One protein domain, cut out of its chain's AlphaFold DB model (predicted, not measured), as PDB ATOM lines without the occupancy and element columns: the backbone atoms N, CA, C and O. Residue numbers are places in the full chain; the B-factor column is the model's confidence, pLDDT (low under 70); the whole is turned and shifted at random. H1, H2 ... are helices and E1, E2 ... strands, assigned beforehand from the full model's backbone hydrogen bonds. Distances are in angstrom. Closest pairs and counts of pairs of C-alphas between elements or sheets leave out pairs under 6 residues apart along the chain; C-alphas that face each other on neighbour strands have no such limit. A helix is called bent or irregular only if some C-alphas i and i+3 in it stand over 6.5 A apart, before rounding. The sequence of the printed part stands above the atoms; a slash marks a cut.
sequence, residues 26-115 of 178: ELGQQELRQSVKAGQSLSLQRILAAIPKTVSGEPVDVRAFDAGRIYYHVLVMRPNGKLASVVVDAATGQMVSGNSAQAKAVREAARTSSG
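Overview. This is residues 26 to 115 of the 178 residues of an uncharacterized protein of Defluviimonas aquaemixtae (UniProt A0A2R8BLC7). A small, strongly twisted sheet of three strands, E1, E2 and E3, is covered on both faces: the helix H2 crosses one face and the longer helix H3 runs slantwise over the other, giving three layers, with helices on both faces of a sheet. The helix H1 sits at one end of the longest axis, by E1, the turn between E2 and E3 is at the other end, and residues 90 to 100 wrap round the E3 edge to reach H3. The printed part has 90 residues, with three named helices and three named strands in the order H1 H2 E1 E2 E3 H3, the sheet running E1 E2 E3, antiparallel throughout. The class is mixed, helices and strands. The whole is compact, with a radius of gyration of the C-alphas of 12.3 A and spans of 38 by 27 by 22 A.

Along the chain. E1, residues 58 to 66, is 24.0 A long and bends by 56 degrees at residue 61; E2, residues 70 to 77, is 22.8 A long; E3, residues 83 to 89, is 19.6 A long. C-alpha 58 is at (174.453, 71.643, 132.599). H3, residues 101 to 115, measures 21.4 A and ends with C-alpha 115 at (191.411, 74.317, 116.942). H2, residues 44 to 54, measures 15.9 A and is only just irregular: C-alphas 49 and 52 are 6.7 A apart. H1, residues 29 to 37, measures 12.3 A and begins with C-alpha 29 at (180.743, 89.122, 121.687).

Arrangement. The strands form a meander, each the antiparallel neighbour of the one before, in two hairpins. Between E1 and E2, N 63 and O 73 are 2.9 A apart, within hydrogen-bond range; between E2 and E3, N 74 and O 86 are 2.8 A apart, also within range. H3 is on the sheet at a height of 8.3 A; its closest C-alphas to E3 are those of Ala 103 and Val 87, 5.9 A. On the local plane its line and that of E3 stand at 51 degrees. On the opposite face, H2 has a height over the sheet of 7.8 A and runs across the strands, at 71 degrees to E3 on the local plane; Leu 48 and Pro 59 of E1 have the closest C-alphas, 7.1 A. H1 is on the sheet too, with C-alphas 32 and 64 of E1 closest at 7.2 A. The three helices are apart from one another. Every O i to N i+4 pair is within hydrogen-bond range in H1 and H3, and 4 of 7 in H2.

Size, cuts and confidence. The two C-alphas farthest apart, those of Ala 38 and Asn 80, are 38.3 A apart. The printed part has no cut. The link from E3 to H3, 11 residues, is long; H1 to H2 is short, and the other links are tight. The mean pLDDT of the printed part is 92.2, and residues 114 to 115 are under 70.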
ATOM      1  N   GLU A  26     181.970  82.270 113.250       94.69
ATOM      2  CA  GLU A  26     181.724  82.578 114.660       94.69
ATOM      3  C   GLU A  26     181.492  84.090 114.841       94.69
ATOM      4  O   GLU A  26     182.188  84.917 114.242       94.69
ATOM      5  N   LEU A  27     180.497  84.446 115.651       94.75
ATOM      6  CA  LEU A  27     180.196  85.822 116.023       94.75
ATOM      7  C   LEU A  27     180.964  86.202 117.281       94.75
ATOM      8  O   LEU A  27     180.887  85.527 118.311       94.75
ATOM      9  N   GLY A  28     181.654  87.339 117.218       94.19
ATOM     10  CA  GLY A  28     182.280  87.922 118.394       94.19
ATOM     11  C   GLY A  28     181.237  88.434 119.391       94.19
ATOM     12  O   GLY A  28     180.079  88.694 119.059       94.19
ATOM     13  N   GLN A  29     181.658  88.667 120.636       93.25
ATOM     14  CA  GLN A  29     180.743  89.122 121.687       93.25
ATOM     15  C   GLN A  29     180.036  90.446 121.354       93.25
ATOM     16  O   GLN A  29     178.879  90.641 121.722       93.25
ATOM     17  N   GLN A  30     180.728  91.382 120.698       96.31
ATOM     18  CA  GLN A  30     180.141  92.671 120.324       96.31
ATOM     19  C   GLN A  30     179.030  92.501 119.286       96.31
ATOM     20  O   GLN A  30     177.958  93.078 119.452       96.31
ATOM     21  N   GLU A  31     179.276  91.691 118.260       95.56
ATOM     22  CA  GLU A  31     178.324  91.417 117.180       95.56
ATOM     23  C   GLU A  31     177.100  90.682 117.720       95.56
ATOM     24  O   GLU A  31     175.970  91.078 117.451       95.56
ATOM     25  N   LEU A  32     177.320  89.695 118.593       95.81
ATOM     26  CA  LEU A  32     176.238  88.998 119.278       95.81
ATOM     27  C   LEU A  32     175.388  89.947 120.142       95.81
ATOM     28  O   LEU A  32     174.163  89.866 120.165       95.81
ATOM     29  N   ARG A  33     176.013  90.891 120.858       96.44
ATOM     30  CA  ARG A  33     175.258  91.904 121.615       96.44
ATOM     31  C   ARG A  33     174.434  92.798 120.691       96.44
ATOM     32  O   ARG A  33     173.316  93.163 121.053       96.44
ATOM     33  N   GLN A  34     174.971  93.165 119.530       97.31
ATOM     34  CA  GLN A  34     174.251  93.966 118.541       97.31
ATOM     35  C   GLN A  34     173.058  93.202 117.963       97.31
ATOM     36  O   GLN A  34     171.966  93.764 117.920       97.31
ATOM     37  N   SER A  35     173.212  91.921 117.618       96.75
ATOM     38  CA  SER A  35     172.109  91.110 117.089       96.75
ATOM     39  C   SER A  35     170.981  90.919 118.106       96.75
ATOM     40  O   SER A  35     169.803  90.962 117.747       96.75
ATOM     41  N   VAL A  36     171.318  90.778 119.394       97.38
ATOM     42  CA  VAL A  36     170.323  90.732 120.477       97.38
ATOM     43  C   VAL A  36     169.589  92.064 120.612       97.38
ATOM     44  O   VAL A  36     168.363  92.077 120.689       97.38
ATOM     45  N   LYS A  37     170.309  93.194 120.594       96.94
ATOM     46  CA  LYS A  37     169.692  94.533 120.637       96.94
ATOM     47  C   LYS A  37     168.790  94.799 119.432       96.94
ATOM     48  O   LYS A  37     167.756  95.436 119.586       96.94
ATOM     49  N   ALA A  38     169.166  94.293 118.262       96.38
ATOM     50  CA  ALA A  38     168.390  94.405 117.031       96.38
ATOM     51  C   ALA A  38     167.182  93.448 116.972       96.38
ATOM     52  O   ALA A  38     166.439  93.474 115.996       96.38
ATOM     53  N   GLY A  39     166.986  92.578 117.973       94.81
ATOM     54  CA  GLY A  39     165.900  91.593 117.984       94.81
ATOM     55  C   GLY A  39     166.084  90.434 116.997       94.81
ATOM     56  O   GLY A  39     165.157  89.658 116.787       94.81
ATOM     57  N   GLN A  40     167.273  90.289 116.406       94.31
ATOM     58  CA  GLN A  40     167.594  89.215 115.457       94.31
ATOM     59  C   GLN A  40     167.901  87.885 116.160       94.31
ATOM     60  O   GLN A  40     167.795  86.818 115.559       94.31
ATOM     61  N   SER A  41     168.289  87.944 117.435       96.62
ATOM     62  CA  SER A  41     168.599  86.779 118.261       96.62
ATOM     63  C   SER A  41     168.126  86.978 119.698       96.62
ATOM     64  O   SER A  41     168.255  88.061 120.265       96.62
ATOM     65  N   LEU A  42     167.659  85.912 120.334       96.94
ATOM     66  CA  LEU A  42     167.408  85.853 121.764       96.94
ATOM     67  C   LEU A  42     168.714  86.000 122.544       96.94
ATOM     68  O   LEU A  42     169.764  85.511 122.133       96.94
ATOM     69  N   SER A  43     168.634  86.635 123.712       95.81
ATOM     70  CA  SER A  43     169.759  86.749 124.642       95.81
ATOM     71  C   SER A  43     170.233  85.379 125.133       95.81
ATOM     72  O   SER A  43     169.403  84.496 125.372       95.81
ATOM     73  N   LEU A  44     171.527  85.263 125.435       93.06
ATOM     74  CA  LEU A  44     172.120  84.064 126.030       93.06
ATOM     75  C   LEU A  44     171.365  83.585 127.284       93.06
ATOM     76  O   LEU A  44     171.081  82.401 127.410       93.06
ATOM     77  N   GLN A  45     170.962  84.504 128.168       93.44
ATOM     78  CA  GLN A  45     170.205  84.183 129.385       93.44
ATOM     79  C   GLN A  45     168.890  83.446 129.084       93.44
ATOM     80  O   GLN A  45     168.574  82.451 129.731       93.44
ATOM     81  N   ARG A  46     168.130  83.903 128.079       93.31
ATOM     82  CA  ARG A  46     166.878  83.247 127.660       93.31
ATOM     83  C   ARG A  46     167.124  81.846 127.105       93.31
ATOM     84  O   ARG A  46     166.359  80.937 127.404       93.31
ATOM     85  N   ILE A  47     168.191  81.677 126.329       92.56
ATOM     86  CA  ILE A  47     168.568  80.384 125.749       92.56
ATOM     87  C   ILE A  47     168.998  79.403 126.841       92.56
ATOM     88  O   ILE A  47     168.479  78.291 126.910       92.56
ATOM     89  N   LEU A  48     169.878  79.828 127.749       91.44
ATOM     90  CA  LEU A  48     170.348  79.008 128.866       91.44
ATOM     91  C   LEU A  48     169.219  78.616 129.826       91.44
ATOM     92  O   LEU A  48     169.233  77.508 130.346       91.44
ATOM     93  N   ALA A  49     168.206  79.466 130.013       90.25
ATOM     94  CA  ALA A  49     167.021  79.126 130.804       90.25
ATOM     95  C   ALA A  49     166.079  78.122 130.105       90.25
ATOM     96  O   ALA A  49     165.269  77.466 130.764       90.25
ATOM     97  N   ALA A  50     166.146  78.011 128.775       86.88
ATOM     98  CA  ALA A  50     165.315  77.097 127.994       86.88
ATOM     99  C   ALA A  50     165.944  75.702 127.845       86.88
ATOM    100  O   ALA A  50     165.223  74.709 127.851       86.88
ATOM    101  N   ILE A  51     167.275  75.613 127.752       85.69
ATOM    102  CA  ILE A  51     167.994  74.357 127.471       85.69
ATOM    103  C   ILE A  51     167.723  73.243 128.496       85.69
ATOM    104  O   ILE A  51     167.388  72.142 128.054       85.69
ATOM    105  N   PRO A  52     167.780  73.481 129.824       83.00
ATOM    106  CA  PRO A  52     167.547  72.435 130.822       83.00
ATOM    107  C   PRO A  52     166.150  71.808 130.758       83.00
ATOM    108  O   PRO A  52     165.944  70.713 131.270       83.00
ATOM    109  N   LYS A  53     165.180  72.485 130.124       87.00
ATOM    110  CA  LYS A  53     163.812  71.970 129.948       87.00
ATOM    111  C   LYS A  53     163.728  70.884 128.876       87.00
ATOM    112  O   LYS A  53     162.815  70.069 128.914       87.00
ATOM    113  N   THR A  54     164.664  70.886 127.930       82.75
ATOM    114  CA  THR A  54     164.657  69.991 126.763       82.75
ATOM    115  C   THR A  54     165.820  69.005 126.791       82.75
ATOM    116  O   THR A  54     165.712  67.896 126.274       82.75
ATOM    117  N   VAL A  55     166.947  69.392 127.393       83.88
ATOM    118  CA  VAL A  55     168.174  68.597 127.446       83.88
ATOM    119  C   VAL A  55     168.597  68.435 128.898       83.88
ATOM    120  O   VAL A  55     168.868  69.411 129.588       83.88
ATOM    121  N   SER A  56     168.705  67.186 129.350       86.50
ATOM    122  CA  SER A  56     169.239  66.869 130.674       86.50
ATOM    123  C   SER A  56     170.736  67.188 130.736       86.50
ATOM    124  O   SER A  56     171.521  66.573 130.005       86.50
ATOM    125  N   GLY A  57     171.137  68.091 131.624       89.56
ATOM    126  CA  GLY A  57     172.538  68.425 131.870       89.56
ATOM    127  C   GLY A  57     172.764  69.916 132.097       89.56
ATOM    128  O   GLY A  57     171.828  70.713 132.065       89.56
ATOM    129  N   GLU A  58     174.023  70.277 132.314       92.38
ATOM    130  CA  GLU A  58     174.453  71.643 132.599       92.38
ATOM    131  C   GLU A  58     175.161  72.256 131.380       92.38
ATOM    132  O   GLU A  58     176.113  71.663 130.869       92.38
ATOM    133  N   PRO A  59     174.724  73.418 130.867       92.62
ATOM    134  CA  PRO A  59     175.458  74.136 129.829       92.62
ATOM    135  C   PRO A  59     176.827  74.604 130.345       92.62
ATOM    136  O   PRO A  59     176.894  75.319 131.336       92.62
ATOM    137  N   VAL A  60     177.908  74.237 129.653       93.94
ATOM    138  CA  VAL A  60     179.292  74.565 130.055       93.94
ATOM    139  C   VAL A  60     179.996  75.541 129.115       93.94
ATOM    140  O   VAL A  60     180.917  76.233 129.531       93.94
ATOM    141  N   ASP A  61     179.581  75.601 127.850       92.44
ATOM    142  CA  ASP A  61     180.120  76.535 126.859       92.44
ATOM    143  C   ASP A  61     179.026  76.910 125.861       92.44
ATOM    144  O   ASP A  61     178.188  76.074 125.502       92.44
ATOM    145  N   VAL A  62     179.042  78.162 125.404       94.81
ATOM    146  CA  VAL A  62     178.127  78.660 124.380       94.81
ATOM    147  C   VAL A  62     178.851  79.591 123.426       94.81
ATOM    148  O   VAL A  62     179.424  80.602 123.825       94.81
ATOM    149  N   ARG A  63     178.729  79.288 122.136       95.62
ATOM    150  CA  ARG A  63     179.269  80.096 121.045       95.62
ATOM    151  C   ARG A  63     178.188  80.396 120.022       95.62
ATOM    152  O   ARG A  63     177.254  79.611 119.859       95.62
ATOM    153  N   ALA A  64     178.293  81.538 119.357       96.38
ATOM    154  CA  ALA A  64     177.322  81.979 118.361       96.38
ATOM    155  C   ALA A  64     177.936  81.919 116.964       96.38
ATOM    156  O   ALA A  64     179.082  82.312 116.780       96.38
ATOM    157  N   PHE A  65     177.169  81.448 115.989       96.81
ATOM    158  CA  PHE A  65     177.603  81.302 114.607       96.81
ATOM    159  C   PHE A  65     176.577  81.913 113.665       96.81
ATOM    160  O   PHE A  65     175.379  81.694 113.832       96.81
ATOM    161  N   ASP A  66     177.052  82.640 112.665       95.06
ATOM    162  CA  ASP A  66     176.269  83.059 111.514       95.06
ATOM    163  C   ASP A  66     176.436  82.028 110.395       95.06
ATOM    164  O   ASP A  66     177.549  81.771 109.939       95.06
ATOM    165  N   ALA A  67     175.327  81.411 109.991       92.31
ATOM    166  CA  ALA A  67     175.223  80.472 108.876       92.31
ATOM    167  C   ALA A  67     174.057  80.874 107.950       92.31
ATOM    168  O   ALA A  67     173.192  80.056 107.630       92.31
ATOM    169  N   GLY A  68     173.951  82.172 107.640       89.81
ATOM    170  CA  GLY A  68     172.788  82.787 106.980       89.81
ATOM    171  C   GLY A  68     171.666  83.157 107.960       89.81
ATOM    172  O   GLY A  68     170.780  83.950 107.645       89.81
ATOM    173  N   ARG A  69     171.726  82.596 109.170       92.50
ATOM    174  CA  ARG A  69     171.003  82.975 110.385       92.50
ATOM    175  C   ARG A  69     171.909  82.722 111.583       92.50
ATOM    176  O   ARG A  69     172.882  81.974 111.483       92.50
ATOM    177  N   ILE A  70     171.557  83.309 112.722       95.56
ATOM    178  CA  ILE A  70     172.326  83.148 113.952       95.56
ATOM    179  C   ILE A  70     171.909  81.855 114.657       95.56
ATOM    180  O   ILE A  70     170.727  81.613 114.907       95.56
ATOM    181  N   TYR A  71     172.902  81.048 115.013       96.94
ATOM    182  CA  TYR A  71     172.751  79.812 115.765       96.94
ATOM    183  C   TYR A  71     173.650  79.820 116.995       96.94
ATOM    184  O   TYR A  71     174.804  80.238 116.932       96.94
ATOM    185  N   TYR A  72     173.145  79.290 118.103       97.00
ATOM    186  CA  TYR A  72     173.952  78.988 119.277       97.00
ATOM    187  C   TYR A  72     174.422  77.539 119.234       97.00
ATOM    188  O   TYR A  72     173.616  76.618 119.109       97.00
ATOM    189  N   HIS A  73     175.725  77.334 119.379       96.44
ATOM    190  CA  HIS A  73     176.325  76.043 119.668       96.44
ATOM    191  C   HIS A  73     176.588  75.952 121.169       96.44
ATOM    192  O   HIS A  73     177.400  76.704 121.704       96.44
ATOM    193  N   VAL A  74     175.902  75.029 121.832       95.50
ATOM    194  CA  VAL A  74     175.936  74.867 123.284       95.50
ATOM    195  C   VAL A  74     176.521  73.503 123.610       95.50
ATOM    196  O   VAL A  74     176.023  72.475 123.140       95.50
ATOM    197  N   LEU A  75     177.577  73.487 124.417       94.62
ATOM    198  CA  LEU A  75     178.077  72.268 125.036       94.62
ATOM    199  C   LEU A  75     177.357  72.062 126.363       94.62
ATOM    200  O   LEU A  75     177.340  72.948 127.211       94.62
ATOM    201  N   VAL A  76     176.771  70.882 126.534       94.25
ATOM    202  CA  VAL A  76     176.035  70.491 127.737       94.25
ATOM    203  C   VAL A  76     176.730  69.296 128.373       94.25
ATOM    204  O   VAL A  76     176.890  68.258 127.728       94.25
ATOM    205  N   MET A  77     177.130  69.423 129.633       94.19
ATOM    206  CA  MET A  77     177.625  68.325 130.450       94.19
ATOM    207  C   MET A  77     176.450  67.486 130.943       94.19
ATOM    208  O   MET A  77     175.610  67.954 131.711       94.19
ATOM    209  N   ARG A  78     176.367  66.236 130.489       93.75
ATOM    210  CA  ARG A  78     175.344  65.297 130.957       93.75
ATOM    211  C   ARG A  78     175.724  64.710 132.321       93.75
ATOM    212  O   ARG A  78     176.912  64.620 132.625       93.75
ATOM    213  N   PRO A  79     174.751  64.197 133.101       91.88
ATOM    214  CA  PRO A  79     175.022  63.567 134.401       91.88
ATOM    215  C   PRO A  79     176.009  62.391 134.350       91.88
ATOM    216  O   PRO A  79     176.651  62.070 135.340       91.88
ATOM    217  N   ASN A  80     176.165  61.755 133.184       91.38
ATOM    218  CA  ASN A  80     177.149  60.694 132.956       91.38
ATOM    219  C   ASN A  80     178.579  61.212 132.683       91.38
ATOM    220  O   ASN A  80     179.425  60.435 132.245       91.38
ATOM    221  N   GLY A  81     178.827  62.515 132.843       92.38
ATOM    222  CA  GLY A  81     180.116  63.161 132.586       92.38
ATOM    223  C   GLY A  81     180.461  63.346 131.104       92.38
ATOM    224  O   GLY A  81     181.577  63.750 130.785       92.38
ATOM    225  N   LYS A  82     179.546  63.046 130.170       93.94
ATOM    226  CA  LYS A  82     179.783  63.232 128.728       93.94
ATOM    227  C   LYS A  82     179.253  64.579 128.250       93.94
ATOM    228  O   LYS A  82     178.115  64.946 128.538       93.94
ATOM    229  N   LEU A  83     180.028  65.252 127.402       92.50
ATOM    230  CA  LEU A  83     179.572  66.446 126.694       92.50
ATOM    231  C   LEU A  83     178.623  66.083 125.541       92.50
ATOM    232  O   LEU A  83     178.854  65.143 124.777       92.50
ATOM    233  N   ALA A  84     177.548  66.850 125.403       91.75
ATOM    234  CA  ALA A  84     176.643  66.840 124.262       91.75
ATOM    235  C   ALA A  84     176.686  68.195 123.552       91.75
ATOM    236  O   ALA A  84     176.660  69.234 124.200       91.75
ATOM    237  N   SER A  85     176.724  68.174 122.218       93.25
ATOM    238  CA  SER A  85     176.649  69.379 121.387       93.25
ATOM    239  C   SER A  85     175.218  69.600 120.905       93.25
ATOM    240  O   SER A  85     174.660  68.795 120.146       93.25
ATOM    241  N   VAL A  86     174.643  70.722 121.322       94.06
ATOM    242  CA  VAL A  86     173.303  71.165 120.951       94.06
ATOM    243  C   VAL A  86     173.426  72.402 120.072       94.06
ATOM    244  O   VAL A  86     174.198  73.308 120.371       94.06
ATOM    245  N   VAL A  87     172.672  72.436 118.974       96.00
ATOM    246  CA  VAL A  87     172.563  73.619 118.115       96.00
ATOM    247  C   VAL A  87     171.162  74.184 118.278       96.00
ATOM    248  O   VAL A  87     170.186  73.438 118.186       96.00
ATOM    249  N   VAL A  88     171.067  75.482 118.535       96.38
ATOM    250  CA  VAL A  88     169.812  76.186 118.809       96.38
ATOM    251  C   VAL A  88     169.675  77.347 117.832       96.38
ATOM    252  O   VAL A  88     170.616  78.116 117.651       96.38
ATOM    253  N   ASP A  89     168.515  77.479 117.196       95.94
ATOM    254  CA  ASP A  89     168.170  78.653 116.394       95.94
ATOM    255  C   ASP A  89     168.057  79.868 117.322       95.94
ATOM    256  O   ASP A  89     167.282  79.864 118.283       95.94
ATOM    257  N   ALA A  90     168.860  80.902 117.073       96.50
ATOM    258  CA  ALA A  90     168.953  82.018 118.000       96.50
ATOM    259  C   ALA A  90     167.707  82.906 117.982       96.50
ATOM    260  O   ALA A  90     167.444  83.552 118.988       96.50
ATOM    261  N   ALA A  91     166.933  82.948 116.897       95.94
ATOM    262  CA  ALA A  91     165.730  83.775 116.814       95.94
ATOM    263  C   ALA A  91     164.564  83.158 117.600       95.94
ATOM    264  O   ALA A  91     163.797  83.863 118.252       95.94
ATOM    265  N   THR A  92     164.446  81.830 117.562       94.62
ATOM    266  CA  THR A  92     163.301  81.098 118.128       94.62
ATOM    267  C   THR A  92     163.611  80.380 119.440       94.62
ATOM    268  O   THR A  92     162.696  80.030 120.185       94.62
ATOM    269  N   GLY A  93     164.889  80.130 119.730       93.19
ATOM    270  CA  GLY A  93     165.325  79.308 120.858       93.19
ATOM    271  C   GLY A  93     165.057  77.813 120.674       93.19
ATOM    272  O   GLY A  93     165.201  77.049 121.627       93.19
ATOM    273  N   GLN A  94     164.664  77.383 119.472       93.50
ATOM    274  CA  GLN A  94     164.351  75.988 119.180       93.50
ATOM    275  C   GLN A  94     165.611  75.197 118.838       93.50
ATOM    276  O   GLN A  94     166.513  75.681 118.150       93.50
ATOM    277  N   MET A  95     165.665  73.948 119.295       93.31
ATOM    278  CA  MET A  95     166.752  73.045 118.937       93.31
ATOM    279  C   MET A  95     166.667  72.663 117.464       93.31
ATOM    280  O   MET A  95     165.628  72.230 116.967       93.31
ATOM    281  N   VAL A  96     167.799  72.765 116.780       93.75
ATOM    282  CA  VAL A  96     167.927  72.336 115.395       93.75
ATOM    283  C   VAL A  96     168.270  70.848 115.367       93.75
ATOM    284  O   VAL A  96     169.152  70.382 116.097       93.75
ATOM    285  N   SER A  97     167.597  70.092 114.494       92.75
ATOM    286  CA  SER A  97     167.894  68.672 114.291       92.75
ATOM    287  C   SER A  97     169.370  68.463 113.968       92.75
ATOM    288  O   SER A  97     169.938  69.134 113.099       92.75
ATOM    289  N   GLY A  98     169.987  67.487 114.636       89.56
ATOM    290  CA  GLY A  98     171.405  67.195 114.479       89.56
ATOM    291  C   GLY A  98     171.814  66.821 113.052       89.56
ATOM    292  O   GLY A  98     172.968  67.043 112.691       89.56
ATOM    293  N   ASN A  99     170.867  66.331 112.246       89.75
ATOM    294  CA  ASN A  99     171.104  65.881 110.876       89.75
ATOM    295  C   ASN A  99     170.937  66.985 109.823       89.75
ATOM    296  O   ASN A  99     171.297  66.758 108.665       89.75
ATOM    297  N   SER A 100     170.421  68.154 110.213       92.88
ATOM    298  CA  SER A 100     170.260  69.304 109.319       92.88
ATOM    299  C   SER A 100     171.609  69.817 108.805       92.88
ATOM    300  O   SER A 100     172.637  69.696 109.479       92.88
ATOM    301  N   ALA A 101     171.601  70.413 107.613       91.00
ATOM    302  CA  ALA A 101     172.794  71.018 107.024       91.00
ATOM    303  C   ALA A 101     173.363  72.122 107.932       91.00
ATOM    304  O   ALA A 101     174.564  72.148 108.197       91.00
ATOM    305  N   GLN A 102     172.491  72.954 108.504       91.38
ATOM    306  CA  GLN A 102     172.859  74.062 109.385       91.38
ATOM    307  C   GLN A 102     173.532  73.557 110.665       91.38
ATOM    308  O   GLN A 102     174.612  74.022 111.021       91.38
ATOM    309  N   ALA A 103     172.957  72.550 111.335       92.81
ATOM    310  CA  ALA A 103     173.552  72.012 112.557       92.81
ATOM    311  C   ALA A 103     174.892  71.308 112.299       92.81
ATOM    312  O   ALA A 103     175.779  71.345 113.153       92.81
ATOM    313  N   LYS A 104     175.063  70.666 111.139       94.25
ATOM    314  CA  LYS A 104     176.352  70.090 110.731       94.25
ATOM    315  C   LYS A 104     177.392  71.181 110.496       94.25
ATOM    316  O   LYS A 104     178.482  71.092 111.054       94.25
ATOM    317  N   ALA A 105     177.034  72.219 109.746       93.12
ATOM    318  CA  ALA A 105     177.933  73.318 109.419       93.12
ATOM    319  C   ALA A 105     178.373  74.098 110.673       93.12
ATOM    320  O   ALA A 105     179.563  74.331 110.864       93.12
ATOM    321  N   VAL A 106     177.444  74.395 111.590       94.75
ATOM    322  CA  VAL A 106     177.747  75.048 112.877       94.75
ATOM    323  C   VAL A 106     178.668  74.191 113.743       94.75
ATOM    324  O   VAL A 106     179.635  74.702 114.302       94.75
ATOM    325  N   ARG A 107     178.420  72.879 113.852       94.31
ATOM    326  CA  ARG A 107     179.302  71.987 114.627       94.31
ATOM    327  C   ARG A 107     180.696  71.888 114.026       94.31
ATOM    328  O   ARG A 107     181.669  71.827 114.772       94.31
ATOM    329  N   GLU A 108     180.798  71.869 112.704       92.38
ATOM    330  CA  GLU A 108     182.091  71.831 112.028       92.38
ATOM    331  C   GLU A 108     182.864  73.144 112.216       92.38
ATOM    332  O   GLU A 108     184.038  73.130 112.600       92.38
ATOM    333  N   ALA A 109     182.184  74.286 112.086       92.12
ATOM    334  CA  ALA A 109     182.746  75.591 112.420       92.12
ATOM    335  C   ALA A 109     183.179  75.665 113.895       92.12
ATOM    336  O   ALA A 109     184.257  76.169 114.203       92.12
ATOM    337  N   ALA A 110     182.402  75.097 114.820       92.06
ATOM    338  CA  ALA A 110     182.716  75.067 116.248       92.06
ATOM    339  C   ALA A 110     183.950  74.209 116.588       92.06
ATOM    340  O   ALA A 110     184.698  74.533 117.516       92.06
ATOM    341  N   ARG A 111     184.184  73.118 115.850       89.44
ATOM    342  CA  ARG A 111     185.378  72.266 116.006       89.44
ATOM    343  C   ARG A 111     186.634  72.953 115.488       89.44
ATOM    344  O   ARG A 111     187.683  72.879 116.119       89.44
ATOM    345  N   THR A 112     186.520  73.615 114.342       85.50
ATOM    346  CA  THR A 112     187.648  74.271 113.667       85.50
ATOM    347  C   THR A 112     188.085  75.545 114.392       85.50
ATOM    348  O   THR A 112     189.280  75.735 114.605       85.50
ATOM    349  N   SER A 113     187.139  76.350 114.877       75.06
ATOM    350  CA  SER A 113     187.387  77.531 115.730       75.06
ATOM    351  C   SER A 113     188.073  77.185 117.055       75.06
ATOM    352  O   SER A 113     189.025  77.855 117.452       75.06
ATOM    353  N   SER A 114     187.677  76.084 117.704       63.56
ATOM    354  CA  SER A 114     188.351  75.592 118.917       63.56
ATOM    355  C   SER A 114     189.786  75.113 118.641       63.56
ATOM    356  O   SER A 114     190.608  75.045 119.556       63.56
ATOM    357  N   GLY A 115     190.104  74.793 117.383       50.53
ATOM    358  CA  GLY A 115     191.411  74.317 116.942       50.53
ATOM    359  C   GLY A 115     192.507  75.384 116.926       50.53
ATOM    360  O   GLY A 115     193.679  75.024 117.002       50.53
TER     361      GLY A 115